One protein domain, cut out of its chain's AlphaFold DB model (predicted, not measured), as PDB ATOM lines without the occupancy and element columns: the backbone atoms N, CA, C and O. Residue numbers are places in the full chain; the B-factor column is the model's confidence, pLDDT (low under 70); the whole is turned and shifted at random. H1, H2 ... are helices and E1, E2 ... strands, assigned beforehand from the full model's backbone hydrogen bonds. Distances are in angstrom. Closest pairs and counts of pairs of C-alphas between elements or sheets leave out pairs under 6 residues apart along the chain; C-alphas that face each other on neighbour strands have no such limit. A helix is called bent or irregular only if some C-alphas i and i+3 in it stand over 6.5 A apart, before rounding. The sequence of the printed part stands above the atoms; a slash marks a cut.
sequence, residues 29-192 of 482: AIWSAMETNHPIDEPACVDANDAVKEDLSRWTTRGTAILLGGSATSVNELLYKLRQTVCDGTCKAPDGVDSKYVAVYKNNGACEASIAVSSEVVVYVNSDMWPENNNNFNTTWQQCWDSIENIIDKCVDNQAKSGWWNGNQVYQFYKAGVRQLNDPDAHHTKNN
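AT A GLANCE: This is residues 29 to 192 of the 482 residues of an uncharacterized protein of Verticillium longisporum (UniProt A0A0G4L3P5). One twisted sheet of six strands, all antiparallel in the order E1, E7, E8, E6, E5, E4, is covered on one face by two helices, H3 and H4, side by side and running opposite ways. The short helix H5 packs on the other face at E4, H2 lies at one end of E8 and E6 with the small hairpin E2 and E3 off the start of H3, and H1 only grazes the sheet. You have 164 printed residues, with five named helices and eight named strands in the order H1, E1, H2, E2, E3, H3, E4, E5, E6, H4, E7, E8, H5; the class is mixed, helices and strands. The whole is compact, with a radius of gyration of the C-alphas of 14.9 A, and spans 42 by 28 by 27 A.

IN THESE COORDINATES: Start in the sheet at C-alpha 173, (153.862, 272.561, 176.320), where E8, residues 173 to 180, begins; it covers 20.0 A and bends by 75 degrees at residue 177. Then look for the other strands of the sheet: E6, residues 121 to 127, 19.6 A, E5, residues 110 to 116, 20.1 A, E4, residues 102 to 107, 16.5 A, E7, residues 162 to 166, 13.9 A, and E1, residues 44 to 46. Find C-alpha 137 at (162.144, 285.207, 174.830); from there H4, residues 137 to 156, runs 27.1 A. H3 is residues 75 to 87, 17.8 A; H2 is residues 50 to 59, 15.0 A, and only just irregular, with C-alphas 51 and 54 7.0 A apart. H1 is residues 29 to 34, E2 66 to 68, E3 71 to 73, and H5 187 to 190, ending at (149.097, 263.862, 161.974).

HOW THE PARTS SIT: E4, E5 and E6 form a meander, each strand the antiparallel neighbour of the one before: see N 105 and O 112, 2.8 A, and N 113 and O 125, 2.9 A. E8 and E6 are antiparallel neighbours, with N 126 and O 175 within hydrogen-bond range at 2.8 A; so are E7 and E8, with N 163 and O 176 at 2.9 A, and the edge strand E1 and E7, with N 46 and O 162 at 2.8 A. E6, H4 and E7 are a split strand-helix-strand unit, two strands running the same way with E8 between them, and its crossover is left-handed. H3 and H4 touch at a shallow tilt of 16 degrees, closest at the C-alphas of Cys 87 and Cys 144, 5.7 A; their heights over the sheet are 8.3 A and 8.4 A. On the opposite face, the closest C-alphas of H5 and E4 are Tyr 105 and His 188, 5.0 A. Those of H2 and E8 are Val 52 and Gln 180, 6.1 A. In the hairpin E2 and E3, N 66 and O 73 are 2.7 A apart; E3 and H4 are apart. Every O i to N i+4 pair is within hydrogen-bond range in H1, H3 and H4; H2 has 2 of 6, beside 3 of 7 O i to N i+3 pairs, and H5 is too short for such a pair.

THE WHOLE: The two C-alphas farthest apart are those of Glu 54 and Asn 135, 45.5 A. The printed part has no cut; the one long link is residues 88 to 101, from H3 to E4. Mean pLDDT of the printed part is 77.5; look for values under 70 at residues 29 to 38, 48 to 73, 119, 133 and 157 to 160.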
ATOM      1  N   ALA A  29     143.920 271.176 172.758       40.03
ATOM      2  CA  ALA A  29     144.456 272.431 173.277       40.03
ATOM      3  C   ALA A  29     143.720 272.928 174.537       40.03
ATOM      4  O   ALA A  29     144.332 273.545 175.408       40.03
ATOM      5  N   ILE A  30     142.420 272.639 174.664       34.16
ATOM      6  CA  ILE A  30     141.619 272.941 175.860       34.16
ATOM      7  C   ILE A  30     141.957 271.955 176.987       34.16
ATOM      8  O   ILE A  30     142.016 272.370 178.142       34.16
ATOM      9  N   TRP A  31     142.256 270.690 176.668       35.53
ATOM     10  CA  TRP A  31     142.737 269.720 177.660       35.53
ATOM     11  C   TRP A  31     144.118 270.108 178.214       35.53
ATOM     12  O   TRP A  31     144.284 270.188 179.430       35.53
ATOM     13  N   SER A  32     145.067 270.483 177.347       40.91
ATOM     14  CA  SER A  32     146.383 270.998 177.764       40.91
ATOM     15  C   SER A  32     146.297 272.304 178.566       40.91
ATOM     16  O   SER A  32     147.167 272.580 179.384       40.91
ATOM     17  N   ALA A  33     145.253 273.117 178.381       37.12
ATOM     18  CA  ALA A  33     145.038 274.331 179.173       37.12
ATOM     19  C   ALA A  33     144.397 274.069 180.555       37.12
ATOM     20  O   ALA A  33     144.377 274.970 181.394       37.12
ATOM     21  N   MET A  34     143.855 272.867 180.792       32.59
ATOM     22  CA  MET A  34     143.174 272.481 182.036       32.59
ATOM     23  C   MET A  34     144.062 271.705 183.023       32.59
ATOM     24  O   MET A  34     143.674 271.543 184.181       32.59
ATOM     25  N   GLU A  35     145.249 271.255 182.611       50.28
ATOM     26  CA  GLU A  35     146.209 270.586 183.496       50.28
ATOM     27  C   GLU A  35     147.018 271.614 184.300       50.28
ATOM     28  O   GLU A  35     147.662 272.508 183.750       50.28
ATOM     29  N   THR A  36     146.951 271.502 185.631       46.34
ATOM     30  CA  THR A  36     147.600 272.400 186.596       46.34
ATOM     31  C   THR A  36     149.092 272.558 186.315       46.34
ATOM     32  O   THR A  36     149.786 271.552 186.194       46.34
ATOM     33  N   ASN A  37     149.594 273.801 186.283       54.97
ATOM     34  CA  ASN A  37     151.024 274.094 186.154       54.97
ATOM     35  C   ASN A  37     151.831 273.242 187.143       54.97
ATOM     36  O   ASN A  37     151.684 273.382 188.360       54.97
ATOM     37  N   HIS A  38     152.691 272.381 186.612       58.81
ATOM     38  CA  HIS A  38     153.637 271.628 187.420       58.81
ATOM     39  C   HIS A  38     154.887 272.483 187.664       58.81
ATOM     40  O   HIS A  38     155.265 273.280 186.795       58.81
ATOM     41  N   PRO A  39     155.562 272.357 188.817       74.31
ATOM     42  CA  PRO A  39     156.921 272.860 188.957       74.31
ATOM     43  C   PRO A  39     157.788 272.365 187.789       74.31
ATOM     44  O   PRO A  39     157.638 271.229 187.344       74.31
ATOM     45  N   ILE A  40     158.668 273.215 187.250       77.88
ATOM     46  CA  ILE A  40     159.511 272.853 186.090       77.88
ATOM     47  C   ILE A  40     160.438 271.668 186.379       77.88
ATOM     48  O   ILE A  40     160.861 270.962 185.467       77.88
ATOM     49  N   ASP A  41     160.728 271.441 187.656       82.50
ATOM     50  CA  ASP A  41     161.476 270.314 188.177       82.50
ATOM     51  C   ASP A  41     160.599 269.091 188.478       82.50
ATOM     52  O   ASP A  41     161.131 268.051 188.835       82.50
ATOM     53  N   GLU A  42     159.287 269.124 188.299       84.12
ATOM     54  CA  GLU A  42     158.410 267.971 188.526       84.12
ATOM     55  C   GLU A  42     157.621 267.636 187.252       84.12
ATOM     56  O   GLU A  42     156.398 267.798 187.220       84.12
ATOM     57  N   PRO A  43     158.293 267.181 186.174       86.50
ATOM     58  CA  PRO A  43     157.597 266.778 184.962       86.50
ATOM     59  C   PRO A  43     156.690 265.579 185.242       86.50
ATOM     60  O   PRO A  43     157.012 264.689 186.036       86.50
ATOM     61  N   ALA A  44     155.568 265.522 184.536       86.12
ATOM     62  CA  ALA A  44     154.679 264.380 184.584       86.12
ATOM     63  C   ALA A  44     155.261 263.255 183.722       86.12
ATOM     64  O   ALA A  44     155.389 263.378 182.502       86.12
ATOM     65  N   CYS A  45     155.632 262.151 184.364       85.50
ATOM     66  CA  CYS A  45     156.206 260.996 183.691       85.50
ATOM     67  C   CYS A  45     155.117 260.029 183.213       85.50
ATOM     68  O   CYS A  45     154.168 259.732 183.938       85.50
ATOM     69  N   VAL A  46     155.277 259.513 181.995       81.81
ATOM     70  CA  VAL A  46     154.343 258.591 181.345       81.81
ATOM     71  C   VAL A  46     155.090 257.329 180.913       81.81
ATOM     72  O   VAL A  46     156.137 257.386 180.252       81.81
ATOM     73  N   ASP A  47     154.540 256.176 181.280       73.56
ATOM     74  CA  ASP A  47     155.036 254.875 180.837       73.56
ATOM     75  C   ASP A  47     154.792 254.676 179.334       73.56
ATOM     76  O   ASP A  47     153.809 255.160 178.776       73.56
ATOM     77  N   ALA A  48     155.674 253.933 178.657       64.12
ATOM     78  CA  ALA A  48     155.427 253.569 177.262       64.12
ATOM     79  C   ALA A  48     154.193 252.669 177.149       64.12
ATOM     80  O   ALA A  48     153.880 251.902 178.063       64.12
ATOM     81  N   ASN A  49     153.546 252.709 175.985       62.81
ATOM     82  CA  ASN A  49     152.524 251.730 175.639       62.81
ATOM     83  C   ASN A  49     153.120 250.301 175.618       62.81
ATOM     84  O   ASN A  49     154.333 250.110 175.482       62.81
ATOM     85  N   ASP A  50     152.273 249.280 175.767       63.78
ATOM     86  CA  ASP A  50     152.732 247.887 175.872       63.78
ATOM     87  C   ASP A  50     153.490 247.399 174.628       63.78
ATOM     88  O   ASP A  50     154.420 246.607 174.762       63.78
ATOM     89  N   ALA A  51     153.148 247.920 173.444       54.94
ATOM     90  CA  ALA A  51     153.821 247.597 172.183       54.94
ATOM     91  C   ALA A  51     155.301 248.008 172.183       54.94
ATOM     92  O   ALA A  51     156.128 247.385 171.532       54.94
ATOM     93  N   VAL A  52     155.641 249.040 172.948       61.09
ATOM     94  CA  VAL A  52     156.957 249.678 172.939       61.09
ATOM     95  C   VAL A  52     157.780 249.199 174.159       61.09
ATOM     96  O   VAL A  52     159.009 249.214 174.132       61.09
ATOM     97  N   LYS A  53     157.142 248.639 175.205       61.50
ATOM     98  CA  LYS A  53     157.797 248.149 176.442       61.50
ATOM     99  C   LYS A  53     158.857 247.056 176.233       61.50
ATOM    100  O   LYS A  53     159.898 247.114 176.893       61.50
ATOM    101  N   GLU A  54     158.614 246.062 175.374       57.22
ATOM    102  CA  GLU A  54     159.549 244.935 175.192       57.22
ATOM    103  C   GLU A  54     160.851 245.394 174.524       57.22
ATOM    104  O   GLU A  54     161.947 245.101 175.018       57.22
ATOM    105  N   ASP A  55     160.730 246.183 173.459       53.25
ATOM    106  CA  ASP A  55     161.873 246.710 172.725       53.25
ATOM    107  C   ASP A  55     162.624 247.770 173.541       53.25
ATOM    108  O   ASP A  55     163.855 247.763 173.574       53.25
ATOM    109  N   LEU A  56     161.934 248.607 174.326       52.25
ATOM    110  CA  LEU A  56     162.603 249.622 175.146       52.25
ATOM    111  C   LEU A  56     163.484 249.090 176.261       52.25
ATOM    112  O   LEU A  56     164.426 249.784 176.647       52.25
ATOM    113  N   SER A  57     163.201 247.906 176.804       52.22
ATOM    114  CA  SER A  57     164.083 247.292 177.805       52.22
ATOM    115  C   SER A  57     165.509 247.105 177.269       52.22
ATOM    116  O   SER A  57     166.462 247.149 178.041       52.22
ATOM    117  N   ARG A  58     165.656 246.985 175.941       53.12
ATOM    118  CA  ARG A  58     166.929 246.820 175.228       53.12
ATOM    119  C   ARG A  58     167.638 248.154 174.971       53.12
ATOM    120  O   ARG A  58     168.863 248.186 174.874       53.12
ATOM    121  N   TRP A  59     166.881 249.251 174.889       51.47
ATOM    122  CA  TRP A  59     167.388 250.581 174.520       51.47
ATOM    123  C   TRP A  59     167.576 251.527 175.715       51.47
ATOM    124  O   TRP A  59     168.390 252.440 175.646       51.47
ATOM    125  N   THR A  60     166.848 251.308 176.818       44.81
ATOM    126  CA  THR A  60     166.895 252.154 178.032       44.81
ATOM    127  C   THR A  60     167.855 251.652 179.113       44.81
ATOM    128  O   THR A  60     168.080 252.339 180.108       44.81
ATOM    129  N   THR A  61     168.491 250.491 178.931       43.12
ATOM    130  CA  THR A  61     169.707 250.164 179.683       43.12
ATOM    131  C   THR A  61     170.807 251.134 179.270       43.12
ATOM    132  O   THR A  61     171.269 251.090 178.131       43.12
ATOM    133  N   ARG A  62     171.223 252.011 180.197       38.28
ATOM    134  CA  ARG A  62     172.391 252.894 180.049       38.28
ATOM    135  C   ARG A  62     173.528 252.140 179.342       38.28
ATOM    136  O   ARG A  62     174.096 251.218 179.923       38.28
ATOM    137  N   GLY A  63     173.841 252.529 178.104       37.25
ATOM    138  CA  GLY A  63     175.005 252.026 177.366       37.25
ATOM    139  C   GLY A  63     174.745 251.228 176.085       37.25
ATOM    140  O   GLY A  63     175.724 250.905 175.415       37.25
ATOM    141  N   THR A  64     173.499 250.937 175.685       45.16
ATOM    142  CA  THR A  64     173.266 250.395 174.332       45.16
ATOM    143  C   THR A  64     173.511 251.507 173.316       45.16
ATOM    144  O   THR A  64     172.695 252.417 173.159       45.16
ATOM    145  N   ALA A  65     174.668 251.471 172.666       47.00
ATOM    146  CA  ALA A  65     175.040 252.481 171.699       47.00
ATOM    147  C   ALA A  65     174.342 252.250 170.354       47.00
ATOM    148  O   ALA A  65     174.466 251.193 169.737       47.00
ATOM    149  N   ILE A  66     173.642 253.275 169.889       59.66
ATOM    150  CA  ILE A  66     173.089 253.396 168.547       59.66
ATOM    151  C   ILE A  66     174.203 253.946 167.664       59.66
ATOM    152  O   ILE A  66     174.735 255.023 167.926       59.66
ATOM    153  N   LEU A  67     174.584 253.204 166.629       53.00
ATOM    154  CA  LEU A  67     175.619 253.649 165.705       53.00
ATOM    155  C   LEU A  67     175.024 254.657 164.714       53.00
ATOM    156  O   LEU A  67     174.244 254.315 163.830       53.00
ATOM    157  N   LEU A  68     175.401 255.920 164.893       57.47
ATOM    158  CA  LEU A  68     174.987 257.072 164.101       57.47
ATOM    159  C   LEU A  68     176.212 257.641 163.399       57.47
ATOM    160  O   LEU A  68     177.136 258.110 164.056       57.47
ATOM    161  N   GLY A  69     176.266 257.545 162.069       51.28
ATOM    162  CA  GLY A  69     177.379 258.100 161.288       51.28
ATOM    163  C   GLY A  69     178.765 257.546 161.659       51.28
ATOM    164  O   GLY A  69     179.760 258.239 161.469       51.28
ATOM    165  N   GLY A  70     178.841 256.327 162.209       48.09
ATOM    166  CA  GLY A  70     180.091 255.708 162.669       48.09
ATOM    167  C   GLY A  70     180.438 255.953 164.145       48.09
ATOM    168  O   GLY A  70     181.420 255.393 164.624       48.09
ATOM    169  N   SER A  71     179.635 256.726 164.885       50.66
ATOM    170  CA  SER A  71     179.788 256.922 166.332       50.66
ATOM    171  C   SER A  71     178.697 256.213 167.131       50.66
ATOM    172  O   SER A  71     177.522 256.259 166.779       50.66
ATOM    173  N   ALA A  72     179.100 255.568 168.221       58.59
ATOM    174  CA  ALA A  72     178.220 255.003 169.235       58.59
ATOM    175  C   ALA A  72     177.542 256.124 170.053       58.59
ATOM    176  O   ALA A  72     178.230 256.846 170.769       58.59
ATOM    177  N   THR A  73     176.214 256.241 169.977       66.69
ATOM    178  CA  THR A  73     175.411 257.297 170.625       66.69
ATOM    179  C   THR A  73     174.305 256.693 171.493       66.69
ATOM    180  O   THR A  73     173.654 255.730 171.102       66.69
ATOM    181  N   SER A  74     174.059 257.240 172.685       72.06
ATOM    182  CA  SER A  74     172.986 256.756 173.579       72.06
ATOM    183  C   SER A  74     171.625 257.417 173.307       72.06
ATOM    184  O   SER A  74     171.555 258.478 172.689       72.06
ATOM    185  N   VAL A  75     170.530 256.839 173.822       76.56
ATOM    186  CA  VAL A  75     169.188 257.462 173.772       76.56
ATOM    187  C   VAL A  75     169.190 258.854 174.417       76.56
ATOM    188  O   VAL A  75     168.624 259.787 173.856       76.56
ATOM    189  N   ASN A  76     169.876 259.024 175.548       79.44
ATOM    190  CA  ASN A  76     170.005 260.320 176.216       79.44
ATOM    191  C   ASN A  76     170.727 261.338 175.339       79.44
ATOM    192  O   ASN A  76     170.296 262.478 175.215       79.44
ATOM    193  N   GLU A  77     171.815 260.924 174.697       82.00
ATOM    194  CA  GLU A  77     172.563 261.797 173.798       82.00
ATOM    195  C   GLU A  77     171.718 262.206 172.579       82.00
ATOM    196  O   GLU A  77     171.752 263.368 172.172       82.00
ATOM    197  N   LEU A  78     170.892 261.298 172.047       85.69
ATOM    198  CA  LEU A  78     169.895 261.633 171.026       85.69
ATOM    199  C   LEU A  78     168.853 262.634 171.531       85.69
ATOM    200  O   LEU A  78     168.542 263.590 170.822       85.69
ATOM    201  N   LEU A  79     168.342 262.451 172.750       89.12
ATOM    202  CA  LEU A  79     167.407 263.391 173.373       89.12
ATOM    203  C   LEU A  79     168.039 264.772 173.557       89.12
ATOM    204  O   LEU A  79     167.390 265.767 173.253       89.12
ATOM    205  N   TYR A  80     169.310 264.861 173.955       89.81
ATOM    206  CA  TYR A  80     170.013 266.143 174.058       89.81
ATOM    207  C   TYR A  80     170.252 266.802 172.692       89.81
ATOM    208  O   TYR A  80     170.082 268.016 172.566       89.81
ATOM    209  N   LYS A  81     170.578 266.027 171.649       90.00
ATOM    210  CA  LYS A  81     170.673 266.526 170.263       90.00
ATOM    211  C   LYS A  81     169.325 267.056 169.751       90.00
ATOM    212  O   LYS A  81     169.265 268.099 169.091       90.00
ATOM    213  N   LEU A  82     168.234 266.362 170.068       92.94
ATOM    214  CA  LEU A  82     166.878 266.795 169.731       92.94
ATOM    215  C   LEU A  82     166.455 268.024 170.537       92.94
ATOM    216  O   LEU A  82     165.932 268.967 169.947       92.94
ATOM    217  N   ARG A  83     166.761 268.065 171.841       93.31
ATOM    218  CA  ARG A  83     166.560 269.236 172.705       93.31
ATOM    219  C   ARG A  83     167.212 270.465 172.099       93.31
ATOM    220  O   ARG A  83     166.544 271.477 171.960       93.31
ATOM    221  N   GLN A  84     168.472 270.361 171.682       91.31
ATOM    222  CA  GLN A  84     169.169 271.467 171.031       91.31
ATOM    223  C   GLN A  84     168.417 271.939 169.783       91.31
ATOM    224  O   GLN A  84     168.151 273.120 169.610       91.31
ATOM    225  N   THR A  85     167.983 271.011 168.937       91.88
ATOM    226  CA  THR A  85     167.288 271.359 167.694       91.88
ATOM    227  C   THR A  85     165.939 272.054 167.938       91.88
ATOM    228  O   THR A  85     165.605 273.018 167.238       91.88
ATOM    229  N   VAL A  86     165.173 271.576 168.921       92.38
ATOM    230  CA  VAL A  86     163.852 272.108 169.282       92.38
ATOM    231  C   VAL A  86     163.984 273.426 170.052       92.38
ATOM    232  O   VAL A  86     163.379 274.421 169.660       92.38
ATOM    233  N   CYS A  87     164.825 273.469 171.088       90.50
ATOM    234  CA  CYS A  87     165.002 274.628 171.963       90.50
ATOM    235  C   CYS A  87     165.915 275.725 171.386       90.50
ATOM    236  O   CYS A  87     165.891 276.838 171.901       90.50
ATOM    237  N   ASP A  88     166.654 275.479 170.299       88.31
ATOM    238  CA  ASP A  88     167.278 276.542 169.487       88.31
ATOM    239  C   ASP A  88     166.346 277.059 168.376       88.31
ATOM    240  O   ASP A  88     166.694 277.986 167.644       88.31
ATOM    241  N   GLY A  89     165.168 276.447 168.196       84.69
ATOM    242  CA  GLY A  89     164.141 276.899 167.247       84.69
ATOM    243  C   GLY A  89     164.466 276.611 165.784       84.69
ATOM    244  O   GLY A  89     163.692 276.945 164.873       84.69
ATOM    245  N   THR A  90     165.603 275.956 165.534       89.50
ATOM    246  CA  THR A  90     166.006 275.534 164.191       89.50
ATOM    247  C   THR A  90     164.979 274.562 163.622       89.50
ATOM    248  O   THR A  90     164.504 274.780 162.505       89.50
ATOM    249  N   CYS A  91     164.547 273.590 164.432       92.25
ATOM    250  CA  CYS A  91     163.599 272.549 164.059       92.25
ATOM    251  C   CYS A  91     164.003 271.875 162.736       92.25
ATOM    252  O   CYS A  91     163.395 272.100 161.690       92.25
ATOM    253  N   LYS A  92     165.106 271.119 162.767       94.06
ATOM    254  CA  LYS A  92     165.721 270.415 161.629       94.06
ATOM    255  C   LYS A  92     166.241 269.035 162.063       94.06
ATOM    256  O   LYS A  92     166.113 268.659 163.220       94.06
ATOM    257  N   ALA A  93     166.829 268.264 161.153       89.69
ATOM    258  CA  ALA A  93     167.546 267.054 161.551       89.69
ATOM    259  C   ALA A  93     168.774 267.418 162.419       89.69
ATOM    260  O   ALA A  93     169.501 268.343 162.037       89.69
ATOM    261  N   PRO A  94     169.016 266.741 163.560       88.75
ATOM    262  CA  PRO A  94     170.189 267.019 164.384       88.75
ATOM    263  C   PRO A  94     171.499 266.647 163.685       88.75
ATOM    264  O   PRO A  94     171.563 265.689 162.913       88.75
ATOM    265  N   ASP A  95     172.573 267.369 164.003       85.62
ATOM    266  CA  ASP A  95     173.877 267.137 163.384       85.62
ATOM    267  C   ASP A  95     174.402 265.714 163.684       85.62
ATOM    268  O   ASP A  95     174.421 265.245 164.833       85.62
ATOM    269  N   GLY A  96     174.846 265.028 162.624       78.44
ATOM    270  CA  GLY A  96     175.308 263.634 162.666       78.44
ATOM    271  C   GLY A  96     174.208 262.581 162.476       78.44
ATOM    272  O   GLY A  96     174.519 261.393 162.445       78.44
ATOM    273  N   VAL A  97     172.945 262.990 162.312       80.94
ATOM    274  CA  VAL A  97     171.819 262.098 162.005       80.94
ATOM    275  C   VAL A  97     171.363 262.357 160.566       80.94
ATOM    276  O   VAL A  97     171.016 263.481 160.210       80.94
ATOM    277  N   ASP A  98     171.367 261.322 159.722       80.06
ATOM    278  CA  ASP A  98     170.858 261.420 158.347       80.06
ATOM    279  C   ASP A  98     169.352 261.738 158.369       80.06
ATOM    280  O   ASP A  98     168.585 261.097 159.093       80.06
ATOM    281  N   SER A  99     168.927 262.721 157.572       84.19
ATOM    282  CA  SER A  99     167.556 263.234 157.566       84.19
ATOM    283  C   SER A  99     166.511 262.177 157.216       84.19
ATOM    284  O   SER A  99     165.367 262.323 157.630       84.19
ATOM    285  N   LYS A 100     166.876 261.090 156.527       82.44
ATOM    286  CA  LYS A 100     165.940 259.983 156.250       82.44
ATOM    287  C   LYS A 100     165.437 259.265 157.508       82.44
ATOM    288  O   LYS A 100     164.384 258.640 157.460       82.44
ATOM    289  N   TYR A 101     166.180 259.337 158.614       84.56
ATOM    290  CA  TYR A 101     165.792 258.751 159.902       84.56
ATOM    291  C   TYR A 101     165.025 259.729 160.791       84.56
ATOM    292  O   TYR A 101     164.660 259.370 161.911       84.56
ATOM    293  N   VAL A 102     164.831 260.970 160.334       90.81
ATOM    294  CA  VAL A 102     164.277 262.050 161.144       90.81
ATOM    295  C   VAL A 102     162.969 262.540 160.544       90.81
ATOM    296  O   VAL A 102     162.922 262.943 159.385       90.81
ATOM    297  N   ALA A 103     161.921 262.592 161.359       93.88
ATOM    298  CA  ALA A 103     160.744 263.395 161.061       93.88
ATOM    299  C   ALA A 103     160.814 264.703 161.836       93.88
ATOM    300  O   ALA A 103     161.087 264.721 163.038       93.88
ATOM    301  N   VAL A 104     160.550 265.800 161.136       95.06
ATOM    302  CA  VAL A 104     160.520 267.137 161.716       95.06
ATOM    303  C   VAL A 104     159.213 267.801 161.334       95.06
ATOM    304  O   VAL A 104     158.917 267.978 160.154       95.06
ATOM    305  N   TYR A 105     158.446 268.189 162.340       95.38
ATOM    306  CA  TYR A 105     157.253 269.000 162.203       95.38
ATOM    307  C   TYR A 105     157.530 270.408 162.721       95.38
ATOM    308  O   TYR A 105     158.042 270.574 163.827       95.38
ATOM    309  N   LYS A 106     157.162 271.419 161.933       94.25
ATOM    310  CA  LYS A 106     157.264 272.827 162.315       94.25
ATOM    311  C   LYS A 106     156.029 273.583 161.842       94.25
ATOM    312  O   LYS A 106     155.780 273.635 160.639       94.25
ATOM    313  N   ASN A 107     155.288 274.193 162.761       90.56
ATOM    314  CA  ASN A 107     154.120 275.006 162.421       90.56
ATOM    315  C   ASN A 107     153.817 276.036 163.512       90.56
ATOM    316  O   ASN A 107     153.708 275.662 164.670       90.56
ATOM    317  N   ASN A 108     153.636 277.311 163.151       84.00
ATOM    318  CA  ASN A 108     153.195 278.377 164.069       84.00
ATOM    319  C   ASN A 108     153.925 278.405 165.431       84.00
ATOM    320  O   ASN A 108     153.313 278.623 166.470       84.00
ATOM    321  N   GLY A 109     155.238 278.163 165.426       83.94
ATOM    322  CA  GLY A 109     156.062 278.108 166.638       83.94
ATOM    323  C   GLY A 109     156.155 276.724 167.286       83.94
ATOM    324  O   GLY A 109     157.147 276.456 167.952       83.94
ATOM    325  N   ALA A 110     155.226 275.808 167.020       89.94
ATOM    326  CA  ALA A 110     155.380 274.417 167.418       89.94
ATOM    327  C   ALA A 110     156.512 273.749 166.623       89.94
ATOM    328  O   ALA A 110     156.653 273.944 165.408       89.94
ATOM    329  N   CYS A 111     157.310 272.949 167.318       93.94
ATOM    330  CA  CYS A 111     158.390 272.151 166.776       93.94
ATOM    331  C   CYS A 111     158.377 270.760 167.409       93.94
ATOM    332  O   CYS A 111     158.467 270.617 168.625       93.94
ATOM    333  N   GLU A 112     158.332 269.725 166.581       95.38
ATOM    334  CA  GLU A 112     158.557 268.345 166.999       95.38
ATOM    335  C   GLU A 112     159.636 267.734 166.108       95.38
ATOM    336  O   GLU A 112     159.556 267.807 164.883       95.38
ATOM    337  N   ALA A 113     160.638 267.114 166.721       95.69
ATOM    338  CA  ALA A 113     161.664 266.358 166.020       95.69
ATOM    339  C   ALA A 113     161.715 264.938 166.593       95.69
ATOM    340  O   ALA A 113     161.749 264.746 167.808       95.69
ATOM    341  N   SER A 114     161.688 263.943 165.710       94.94
ATOM    342  CA  SER A 114     161.677 262.517 166.048       94.94
ATOM    343  C   SER A 114     162.720 261.771 165.229       94.94
ATOM    344  O   SER A 114     162.818 261.997 164.028       94.94
ATOM    345  N   ILE A 115     163.474 260.870 165.855       90.19
ATOM    346  CA  ILE A 115     164.482 260.020 165.213       90.19
ATOM    347  C   ILE A 115     164.052 258.568 165.365       90.19
ATOM    348  O   ILE A 115     163.872 258.098 166.490       90.19
ATOM    349  N   ALA A 116     163.932 257.842 164.257       84.56
ATOM    350  CA  ALA A 116     163.673 256.407 164.288       84.56
ATOM    351  C   ALA A 116     164.921 255.634 164.715       84.56
ATOM    352  O   ALA A 116     165.938 255.634 164.021       84.56
ATOM    353  N   VAL A 117     164.817 254.951 165.854       77.12
ATOM    354  CA  VAL A 117     165.896 254.139 166.445       77.12
ATOM    355  C   VAL A 117     165.710 252.641 166.203       77.12
ATOM    356  O   VAL A 117     166.648 251.873 166.375       77.12
ATOM    357  N   SER A 118     164.508 252.223 165.801       72.56
ATOM    358  CA  SER A 118     164.200 250.871 165.332       72.56
ATOM    359  C   SER A 118     163.003 250.911 164.375       72.56
ATOM    360  O   SER A 118     162.436 251.976 164.120       72.56
ATOM    361  N   SER A 119     162.585 249.750 163.870       69.81
ATOM    362  CA  SER A 119     161.358 249.602 163.074       69.81
ATOM    363  C   SER A 119     160.069 249.880 163.854       69.81
ATOM    364  O   SER A 119     159.002 249.928 163.252       69.81
ATOM    365  N   GLU A 120     160.143 250.028 165.178       73.44
ATOM    366  CA  GLU A 120     158.972 250.155 166.054       73.44
ATOM    367  C   GLU A 120     159.029 251.384 166.960       73.44
ATOM    368  O   GLU A 120     158.017 251.740 167.560       73.44
ATOM    369  N   VAL A 121     160.186 252.045 167.071       79.50
ATOM    370  CA  VAL A 121     160.439 253.040 168.115       79.50
ATOM    371  C   VAL A 121     161.120 254.291 167.564       79.50
ATOM    372  O   VAL A 121     162.056 254.219 166.762       79.50
ATOM    373  N   VAL A 122     160.689 255.449 168.067       87.19
ATOM    374  CA  VAL A 122     161.350 256.743 167.872       87.19
ATOM    375  C   VAL A 122     161.725 257.378 169.204       87.19
ATOM    376  O   VAL A 122     161.014 257.252 170.202       87.19
ATOM    377  N   VAL A 123     162.824 258.121 169.192       89.81
ATOM    378  CA  VAL A 123     163.169 259.099 170.227       89.81
ATOM    379  C   VAL A 123     162.680 260.458 169.750       89.81
ATOM    380  O   VAL A 123     162.908 260.803 168.592       89.81
ATOM    381  N   TYR A 124     162.005 261.225 170.600       94.19
ATOM    382  CA  TYR A 124     161.387 262.483 170.191       94.19
ATOM    383  C   TYR A 124     161.503 263.579 171.246       94.19
ATOM    384  O   TYR A 124     161.594 263.315 172.447       94.19
ATOM    385  N   VAL A 125     161.460 264.819 170.761       95.62
ATOM    386  CA  VAL A 125     161.264 266.033 171.555       95.62
ATOM    387  C   VAL A 125     160.241 266.905 170.831       95.62
ATOM    388  O   VAL A 125     160.312 267.080 169.614       95.62
ATOM    389  N   ASN A 126     159.291 267.442 171.584       94.56
ATOM    390  CA  ASN A 126     158.254 268.357 171.138       94.56
ATOM    391  C   ASN A 126     158.239 269.603 172.037       94.56
ATOM    392  O   ASN A 126     158.453 269.527 173.248       94.56
ATOM    393  N   SER A 127     157.988 270.737 171.395       93.00
ATOM    394  CA  SER A 127     157.695 272.031 171.991       93.00
ATOM    395  C   SER A 127     156.547 272.641 171.203       93.00
ATOM    396  O   SER A 127     156.720 272.931 170.020       93.00
ATOM    397  N   ASP A 128     155.399 272.874 171.826       89.00
ATOM    398  CA  ASP A 128     154.230 273.448 171.138       89.00
ATOM    399  C   ASP A 128     154.318 274.969 170.962       89.00
ATOM    400  O   ASP A 128     153.488 275.583 170.292       89.00
ATOM    401  N   MET A 129     155.375 275.579 171.498       83.50
ATOM    402  CA  MET A 129     155.643 277.001 171.364       83.50
ATOM    403  C   MET A 129     157.110 277.262 171.043       83.50
ATOM    404  O   MET A 129     158.015 276.640 171.600       83.50
ATOM    405  N   TRP A 130     157.351 278.262 170.202       82.19
ATOM    406  CA  TRP A 130     158.652 278.897 170.057       82.19
ATOM    407  C   TRP A 130     158.505 280.332 170.544       82.19
ATOM    408  O   TRP A 130     157.574 281.011 170.100       82.19
ATOM    409  N   PRO A 131     159.371 280.820 171.447       72.75
ATOM    410  CA  PRO A 131     159.308 282.214 171.827       72.75
ATOM    411  C   PRO A 131     159.541 283.105 170.609       72.75
ATOM    412  O   PRO A 131     160.606 283.089 169.991       72.75
ATOM    413  N   GLU A 132     158.548 283.926 170.279       70.81
ATOM    414  CA  GLU A 132     158.779 285.074 169.411       70.81
ATOM    415  C   GLU A 132     159.802 286.013 170.069       70.81
ATOM    416  O   GLU A 132     159.939 286.028 171.296       70.81
ATOM    417  N   ASN A 133     160.519 286.810 169.267       68.12
ATOM    418  CA  ASN A 133     161.490 287.802 169.748       68.12
ATOM    419  C   ASN A 133     160.787 288.937 170.517       68.12
ATOM    420  O   ASN A 133     160.641 290.055 170.025       68.12
ATOM    421  N   ASN A 134     160.330 288.633 171.727       73.50
ATOM    422  CA  ASN A 134     159.622 289.514 172.637       73.50
ATOM    423  C   ASN A 134     160.293 289.495 174.023       73.50
ATOM    424  O   ASN A 134     161.287 288.804 174.253       73.50
ATOM    425  N   ASN A 135     159.747 290.258 174.968       76.31
ATOM    426  CA  ASN A 135     160.344 290.432 176.297       76.31
ATOM    427  C   ASN A 135     160.430 289.132 177.125       76.31
ATOM    428  O   ASN A 135     161.168 289.096 178.105       76.31
ATOM    429  N   ASN A 136     159.715 288.073 176.730       76.88
ATOM    430  CA  ASN A 136     159.717 286.771 177.396       76.88
ATOM    431  C   ASN A 136     160.620 285.744 176.698       76.88
ATOM    432  O   ASN A 136     160.681 284.604 177.157       76.88
ATOM    433  N   PHE A 137     161.335 286.128 175.628       80.94
ATOM    434  CA  PHE A 137     162.144 285.207 174.830       80.94
ATOM    435  C   PHE A 137     163.103 284.379 175.689       80.94
ATOM    436  O   PHE A 137     163.029 283.154 175.678       80.94
ATOM    437  N   ASN A 138     163.941 285.042 176.495       83.12
ATOM    438  CA  ASN A 138     164.937 284.364 177.330       83.12
ATOM    439  C   ASN A 138     164.293 283.419 178.351       83.12
ATOM    440  O   ASN A 138     164.823 282.344 178.608       83.12
ATOM    441  N   THR A 139     163.148 283.805 178.916       84.88
ATOM    442  CA  THR A 139     162.444 283.004 179.922       84.88
ATOM    443  C   THR A 139     161.876 281.733 179.304       84.88
ATOM    444  O   THR A 139     162.138 280.646 179.802       84.88
ATOM    445  N   THR A 140     161.142 281.848 178.198       82.50
ATOM    446  CA  THR A 140     160.566 280.691 177.503       82.50
ATOM    447  C   THR A 140     161.648 279.793 176.910       82.50
ATOM    448  O   THR A 140     161.531 278.571 176.957       82.50
ATOM    449  N   TRP A 141     162.704 280.389 176.353       87.44
ATOM    450  CA  TRP A 141     163.849 279.651 175.832       87.44
ATOM    451  C   TRP A 141     164.490 278.815 176.943       87.44
ATOM    452  O   TRP A 141     164.593 277.601 176.800       87.44
ATOM    453  N   GLN A 142     164.808 279.429 178.089       86.81
ATOM    454  CA  GLN A 142     165.371 278.719 179.240       86.81
ATOM    455  C   GLN A 142     164.418 277.632 179.757       86.81
ATOM    456  O   GLN A 142     164.846 276.523 180.051       86.81
ATOM    457  N   GLN A 143     163.114 277.911 179.794       87.38
ATOM    458  CA  GLN A 143     162.109 276.934 180.205       87.38
ATOM    459  C   GLN A 143     162.034 275.721 179.268       87.38
ATOM    460  O   GLN A 143     161.812 274.615 179.752       87.38
ATOM    461  N   CYS A 144     162.262 275.881 177.961       89.50
ATOM    462  CA  CYS A 144     162.414 274.743 177.046       89.50
ATOM    463  C   CYS A 144     163.609 273.874 177.453       89.50
ATOM    464  O   CYS A 144     163.482 272.661 177.599       89.50
ATOM    465  N   TRP A 145     164.765 274.499 177.685       90.81
ATOM    466  CA  TRP A 145     165.985 273.787 178.060       90.81
ATOM    467  C   TRP A 145     165.835 273.019 179.372       90.81
ATOM    468  O   TRP A 145     166.106 271.815 179.397       90.81
ATOM    469  N   ASP A 146     165.359 273.699 180.415       88.38
ATOM    470  CA  ASP A 146     165.236 273.156 181.767       88.38
ATOM    471  C   ASP A 146     164.151 272.076 181.844       88.38
ATOM    472  O   ASP A 146     164.356 271.028 182.452       88.38
ATOM    473  N   SER A 147     162.996 272.292 181.205       88.88
ATOM    474  CA  SER A 147     161.902 271.314 181.244       88.88
ATOM    475  C   SER A 147     162.268 270.022 180.522       88.88
ATOM    476  O   SER A 147     162.044 268.941 181.064       88.88
ATOM    477  N   ILE A 148     162.890 270.105 179.341       90.06
ATOM    478  CA  ILE A 148     163.342 268.914 178.620       90.06
ATOM    479  C   ILE A 148     164.481 268.218 179.378       90.06
ATOM    480  O   ILE A 148     164.502 266.991 179.409       90.06
ATOM    481  N   GLU A 149     165.386 268.958 180.031       90.56
ATOM    482  CA  GLU A 149     166.408 268.367 180.914       90.56
ATOM    483  C   GLU A 149     165.773 267.563 182.043       90.56
ATOM    484  O   GLU A 149     166.055 266.379 182.199       90.56
ATOM    485  N   ASN A 150     164.834 268.176 182.763       86.25
ATOM    486  CA  ASN A 150     164.139 267.520 183.859       86.25
ATOM    487  C   ASN A 150     163.321 266.318 183.374       86.25
ATOM    488  O   ASN A 150     163.272 265.307 184.069       86.25
ATOM    489  N   ILE A 151     162.710 266.373 182.184       85.50
ATOM    490  CA  ILE A 151     162.023 265.217 181.586       85.50
ATOM    491  C   ILE A 151     163.013 264.075 181.319       85.50
ATOM    492  O   ILE A 151     162.713 262.920 181.638       85.50
ATOM    493  N   ILE A 152     164.188 264.370 180.757       85.94
ATOM    494  CA  ILE A 152     165.224 263.361 180.503       85.94
ATOM    495  C   ILE A 152     165.686 262.747 181.831       85.94
ATOM    496  O   ILE A 152     165.612 261.532 182.003       85.94
ATOM    497  N   ASP A 153     166.077 263.577 182.794       82.75
ATOM    498  CA  ASP A 153     166.692 263.132 184.046       82.75
ATOM    499  C   ASP A 153     165.700 262.439 184.988       82.75
ATOM    500  O   ASP A 153     166.036 261.468 185.671       82.75
ATOM    501  N   LYS A 154     164.461 262.937 185.058       82.19
ATOM    502  CA  LYS A 154     163.469 262.453 186.026       82.19
ATOM    503  C   LYS A 154     162.547 261.396 185.457       82.19
ATOM    504  O   LYS A 154     162.142 260.522 186.221       82.19
ATOM    505  N   CYS A 155     162.243 261.440 184.161       81.38
ATOM    506  CA  CYS A 155     161.400 260.432 183.534       81.38
ATOM    507  C   CYS A 155     162.247 259.383 182.816       81.38
ATOM    508  O   CYS A 155     162.259 258.232 183.249       81.38
ATOM    509  N   VAL A 156     162.994 259.780 181.779       74.06
ATOM    510  CA  VAL A 156     163.709 258.836 180.898       74.06
ATOM    511  C   VAL A 156     164.753 258.017 181.664       74.06
ATOM    512  O   VAL A 156     164.798 256.790 181.541       74.06
ATOM    513  N   ASP A 157     165.533 258.673 182.520       69.81
ATOM    514  CA  ASP A 157     166.588 258.041 183.317       69.81
ATOM    515  C   ASP A 157     166.065 257.148 184.449       69.81
ATOM    516  O   ASP A 157     166.695 256.142 184.791       69.81
ATOM    517  N   ASN A 158     164.879 257.449 184.983       58.75
ATOM    518  CA  ASN A 158     164.223 256.653 186.026       58.75
ATOM    519  C   ASN A 158     163.283 255.581 185.461       58.75
ATOM    520  O   ASN A 158     162.384 255.110 186.153       58.75
ATOM    521  N   GLN A 159     163.517 255.158 184.218       61.78
ATOM    522  CA  GLN A 159     162.777 254.107 183.516       61.78
ATOM    523  C   GLN A 159     161.342 254.448 183.099       61.78
ATOM    524  O   GLN A 159     160.753 253.615 182.401       61.78
ATOM    525  N   ALA A 160     160.806 255.627 183.434       55.78
ATOM    526  CA  ALA A 160     159.636 256.153 182.734       55.78
ATOM    527  C   ALA A 160     160.054 256.527 181.305       55.78
ATOM    528  O   ALA A 160     161.211 256.832 181.038       55.78
ATOM    529  N   LYS A 161     159.167 256.387 180.322       72.69
ATOM    530  CA  LYS A 161     159.610 256.343 178.911       72.69
ATOM    531  C   LYS A 161     159.472 257.670 178.198       72.69
ATOM    532  O   LYS A 161     160.223 257.954 177.267       72.69
ATOM    533  N   SER A 162     158.546 258.491 178.662       84.00
ATOM    534  CA  SER A 162     158.439 259.883 178.268       84.00
ATOM    535  C   SER A 162     157.994 260.722 179.451       84.00
ATOM    536  O   SER A 162     157.539 260.196 180.466       84.00
ATOM    537  N   GLY A 163     158.135 262.026 179.322       87.81
ATOM    538  CA  GLY A 163     157.542 262.968 180.248       87.81
ATOM    539  C   GLY A 163     157.096 264.212 179.519       87.81
ATOM    540  O   GLY A 163     157.476 264.449 178.368       87.81
ATOM    541  N   TRP A 164     156.272 264.990 180.197       90.88
ATOM    542  CA  TRP A 164     155.817 266.276 179.710       90.88
ATOM    543  C   TRP A 164     155.790 267.306 180.830       90.88
ATOM    544  O   TRP A 164     155.754 266.978 182.018       90.88
ATOM    545  N   TRP A 165     155.830 268.569 180.427       89.75
ATOM    546  CA  TRP A 165     155.698 269.710 181.313       89.75
ATOM    547  C   TRP A 165     154.834 270.779 180.646       89.75
ATOM    548  O   TRP A 165     155.067 271.146 179.491       89.75
ATOM    549  N   ASN A 166     153.840 271.265 181.390       85.88
ATOM    550  CA  ASN A 166     152.999 272.382 180.987       85.88
ATOM    551  C   ASN A 166     153.528 273.665 181.629       85.88
ATOM    552  O   ASN A 166     153.642 273.759 182.855       85.88
ATOM    553  N   GLY A 167     153.895 274.620 180.786       80.81
ATOM    554  CA  GLY A 167     154.520 275.859 181.193       80.81
ATOM    555  C   GLY A 167     153.548 276.915 181.694       80.81
ATOM    556  O   GLY A 167     152.338 276.735 181.763       80.81
ATOM    557  N   ASN A 168     154.105 278.066 182.064       77.88
ATOM    558  CA  ASN A 168     153.336 279.164 182.653       77.88
ATOM    559  C   ASN A 168     152.727 280.105 181.599       77.88
ATOM    560  O   ASN A 168     152.096 281.098 181.961       77.88
ATOM    561  N   GLN A 169     152.961 279.840 180.314       76.00
ATOM    562  CA  GLN A 169     152.441 280.617 179.193       76.00
ATOM    563  C   GLN A 169     151.391 279.808 178.425       76.00
ATOM    564  O   GLN A 169     151.437 278.582 178.378       76.00
ATOM    565  N   VAL A 170     150.451 280.502 177.784       73.50
ATOM    566  CA  VAL A 170     149.432 279.853 176.947       73.50
ATOM    567  C   VAL A 170     150.121 279.124 175.790       73.50
ATOM    568  O   VAL A 170     150.973 279.710 175.125       73.50
ATOM    569  N   TYR A 171     149.740 277.864 175.558       74.75
ATOM    570  CA  TYR A 171     150.323 276.961 174.551       74.75
ATOM    571  C   TYR A 171     151.782 276.549 174.803       74.75
ATOM    572  O   TYR A 171     152.419 275.963 173.931       74.75
ATOM    573  N   GLN A 172     152.328 276.818 175.992       83.44
ATOM    574  CA  GLN A 172     153.667 276.372 176.354       83.44
ATOM    575  C   GLN A 172     153.626 274.936 176.870       83.44
ATOM    576  O   GLN A 172     153.478 274.704 178.064       83.44
ATOM    577  N   PHE A 173     153.805 273.975 175.975       89.38
ATOM    578  CA  PHE A 173     153.862 272.561 176.320       89.38
ATOM    579  C   PHE A 173     155.147 271.939 175.779       89.38
ATOM    580  O   PHE A 173     155.545 272.212 174.645       89.38
ATOM    581  N   TYR A 174     155.800 271.119 176.600       90.81
ATOM    582  CA  TYR A 174     157.028 270.419 176.237       90.81
ATOM    583  C   TYR A 174     156.899 268.941 176.550       90.81
ATOM    584  O   TYR A 174     156.428 268.563 177.624       90.81
ATOM    585  N   LYS A 175     157.366 268.094 175.634       92.88
ATOM    586  CA  LYS A 175     157.321 266.641 175.788       92.88
ATOM    587  C   LYS A 175     158.571 266.009 175.206       92.88
ATOM    588  O   LYS A 175     159.024 266.394 174.133       92.88
ATOM    589  N   ALA A 176     159.121 265.016 175.887       92.12
ATOM    590  CA  ALA A 176     160.274 264.282 175.385       92.12
ATOM    591  C   ALA A 176     160.286 262.836 175.856       92.12
ATOM    592  O   ALA A 176     159.678 262.474 176.865       92.12
ATOM    593  N   GLY A 177     161.017 262.012 175.113       90.19
ATOM    594  CA  GLY A 177     161.311 260.639 175.482       90.19
ATOM    595  C   GLY A 177     161.225 259.716 174.286       90.19
ATOM    596  O   GLY A 177     161.719 260.018 173.201       90.19
ATOM    597  N   VAL A 178     160.605 258.567 174.500       86.25
ATOM    598  CA  VAL A 178     160.545 257.480 173.532       86.25
ATOM    599  C   VAL A 178     159.089 257.081 173.312       86.25
ATOM    600  O   VAL A 178     158.320 256.979 174.267       86.25
ATOM    601  N   ARG A 179     158.703 256.869 172.054       85.88
ATOM    602  CA  ARG A 179     157.349 256.439 171.661       85.88
ATOM    603  C   ARG A 179     157.396 255.506 170.455       85.88
ATOM    604  O   ARG A 179     158.470 255.233 169.918       85.88
ATOM    605  N   GLN A 180     156.233 255.018 170.037       86.62
ATOM    606  CA  GLN A 180     156.106 254.168 168.857       86.62
ATOM    607  C   GLN A 180     156.528 254.914 167.581       86.62
ATOM    608  O   GLN A 180     156.286 256.114 167.438       86.62
ATOM    609  N   LEU A 181     157.147 254.201 166.639       85.31
ATOM    610  CA  LEU A 181     157.415 254.706 165.297       85.31
ATOM    611  C   LEU A 181     156.103 255.135 164.643       85.31
ATOM    612  O   LEU A 181     155.171 254.340 164.545       85.31
ATOM    613  N   ASN A 182     156.065 256.385 164.176       89.81
ATOM    614  CA  ASN A 182     154.888 256.988 163.549       89.81
ATOM    615  C   ASN A 182     153.624 256.871 164.420       89.81
ATOM    616  O   ASN A 182     152.550 256.537 163.919       89.81
ATOM    617  N   ASP A 183     153.777 257.121 165.726       89.25
ATOM    618  CA  ASP A 183     152.668 257.208 166.676       89.25
ATOM    619  C   ASP A 183     151.542 258.101 166.105       89.25
ATOM    620  O   ASP A 183     151.820 259.246 165.737       89.25
ATOM    621  N   PRO A 184     150.286 257.619 166.012       89.88
ATOM    622  CA  PRO A 184     149.170 258.395 165.468       89.88
ATOM    623  C   PRO A 184     148.953 259.742 166.161       89.88
ATOM    624  O   PRO A 184     148.393 260.655 165.553       89.88
ATOM    625  N   ASP A 185     149.395 259.878 167.414       88.75
ATOM    626  CA  ASP A 185     149.273 261.116 168.165       88.75
ATOM    627  C   ASP A 185     150.400 262.118 167.931       88.75
ATOM    628  O   ASP A 185     150.233 263.292 168.281       88.75
ATOM    629  N   ALA A 186     151.490 261.698 167.288       91.44
ATOM    630  CA  ALA A 186     152.603 262.555 166.911       91.44
ATOM    631  C   ALA A 186     152.173 263.679 165.964       91.44
ATOM    632  O   ALA A 186     151.417 263.461 165.010       91.44
ATOM    633  N   HIS A 187     152.732 264.877 166.155       92.81
ATOM    634  CA  HIS A 187     152.480 265.979 165.229       92.81
ATOM    635  C   HIS A 187     152.984 265.655 163.826       92.81
ATOM    636  O   HIS A 187     152.287 265.943 162.852       92.81
ATOM    637  N   HIS A 188     154.157 265.026 163.701       92.19
ATOM    638  CA  HIS A 188     154.687 264.658 162.391       92.19
ATOM    639  C   HIS A 188     153.746 263.687 161.652       92.19
ATOM    640  O   HIS A 188     153.404 263.935 160.497       92.19
ATOM    641  N   THR A 189     153.211 262.666 162.328       93.56
ATOM    642  CA  THR A 189     152.288 261.688 161.725       93.56
ATOM    643  C   THR A 189     150.935 262.301 161.373       93.56
ATOM    644  O   THR A 189     150.470 262.120 160.247       93.56
ATOM    645  N   LYS A 190     150.343 263.116 162.258       94.62
ATOM    646  CA  LYS A 190     149.097 263.862 161.974       94.62
ATOM    647  C   LYS A 190     149.210 264.774 160.748       94.62
ATOM    648  O   LYS A 190     148.203 265.102 160.128       94.62
ATOM    649  N   ASN A 191     150.431 265.161 160.383       94.06
ATOM    650  CA  ASN A 191     150.728 266.011 159.232       94.06
ATOM    651  C   ASN A 191     151.358 265.240 158.055       94.06
ATOM    652  O   ASN A 191     151.944 265.859 157.168       94.06
ATOM    653  N   ASN A 192     151.216 263.909 158.012       93.62
ATOM    654  CA  ASN A 192     151.729 263.029 156.952       93.62
ATOM    655  C   ASN A 192     153.257 263.091 156.747       93.62
ATOM    656  O   ASN A 192     153.754 262.822 155.654       93.62
TER     657      ASN A 192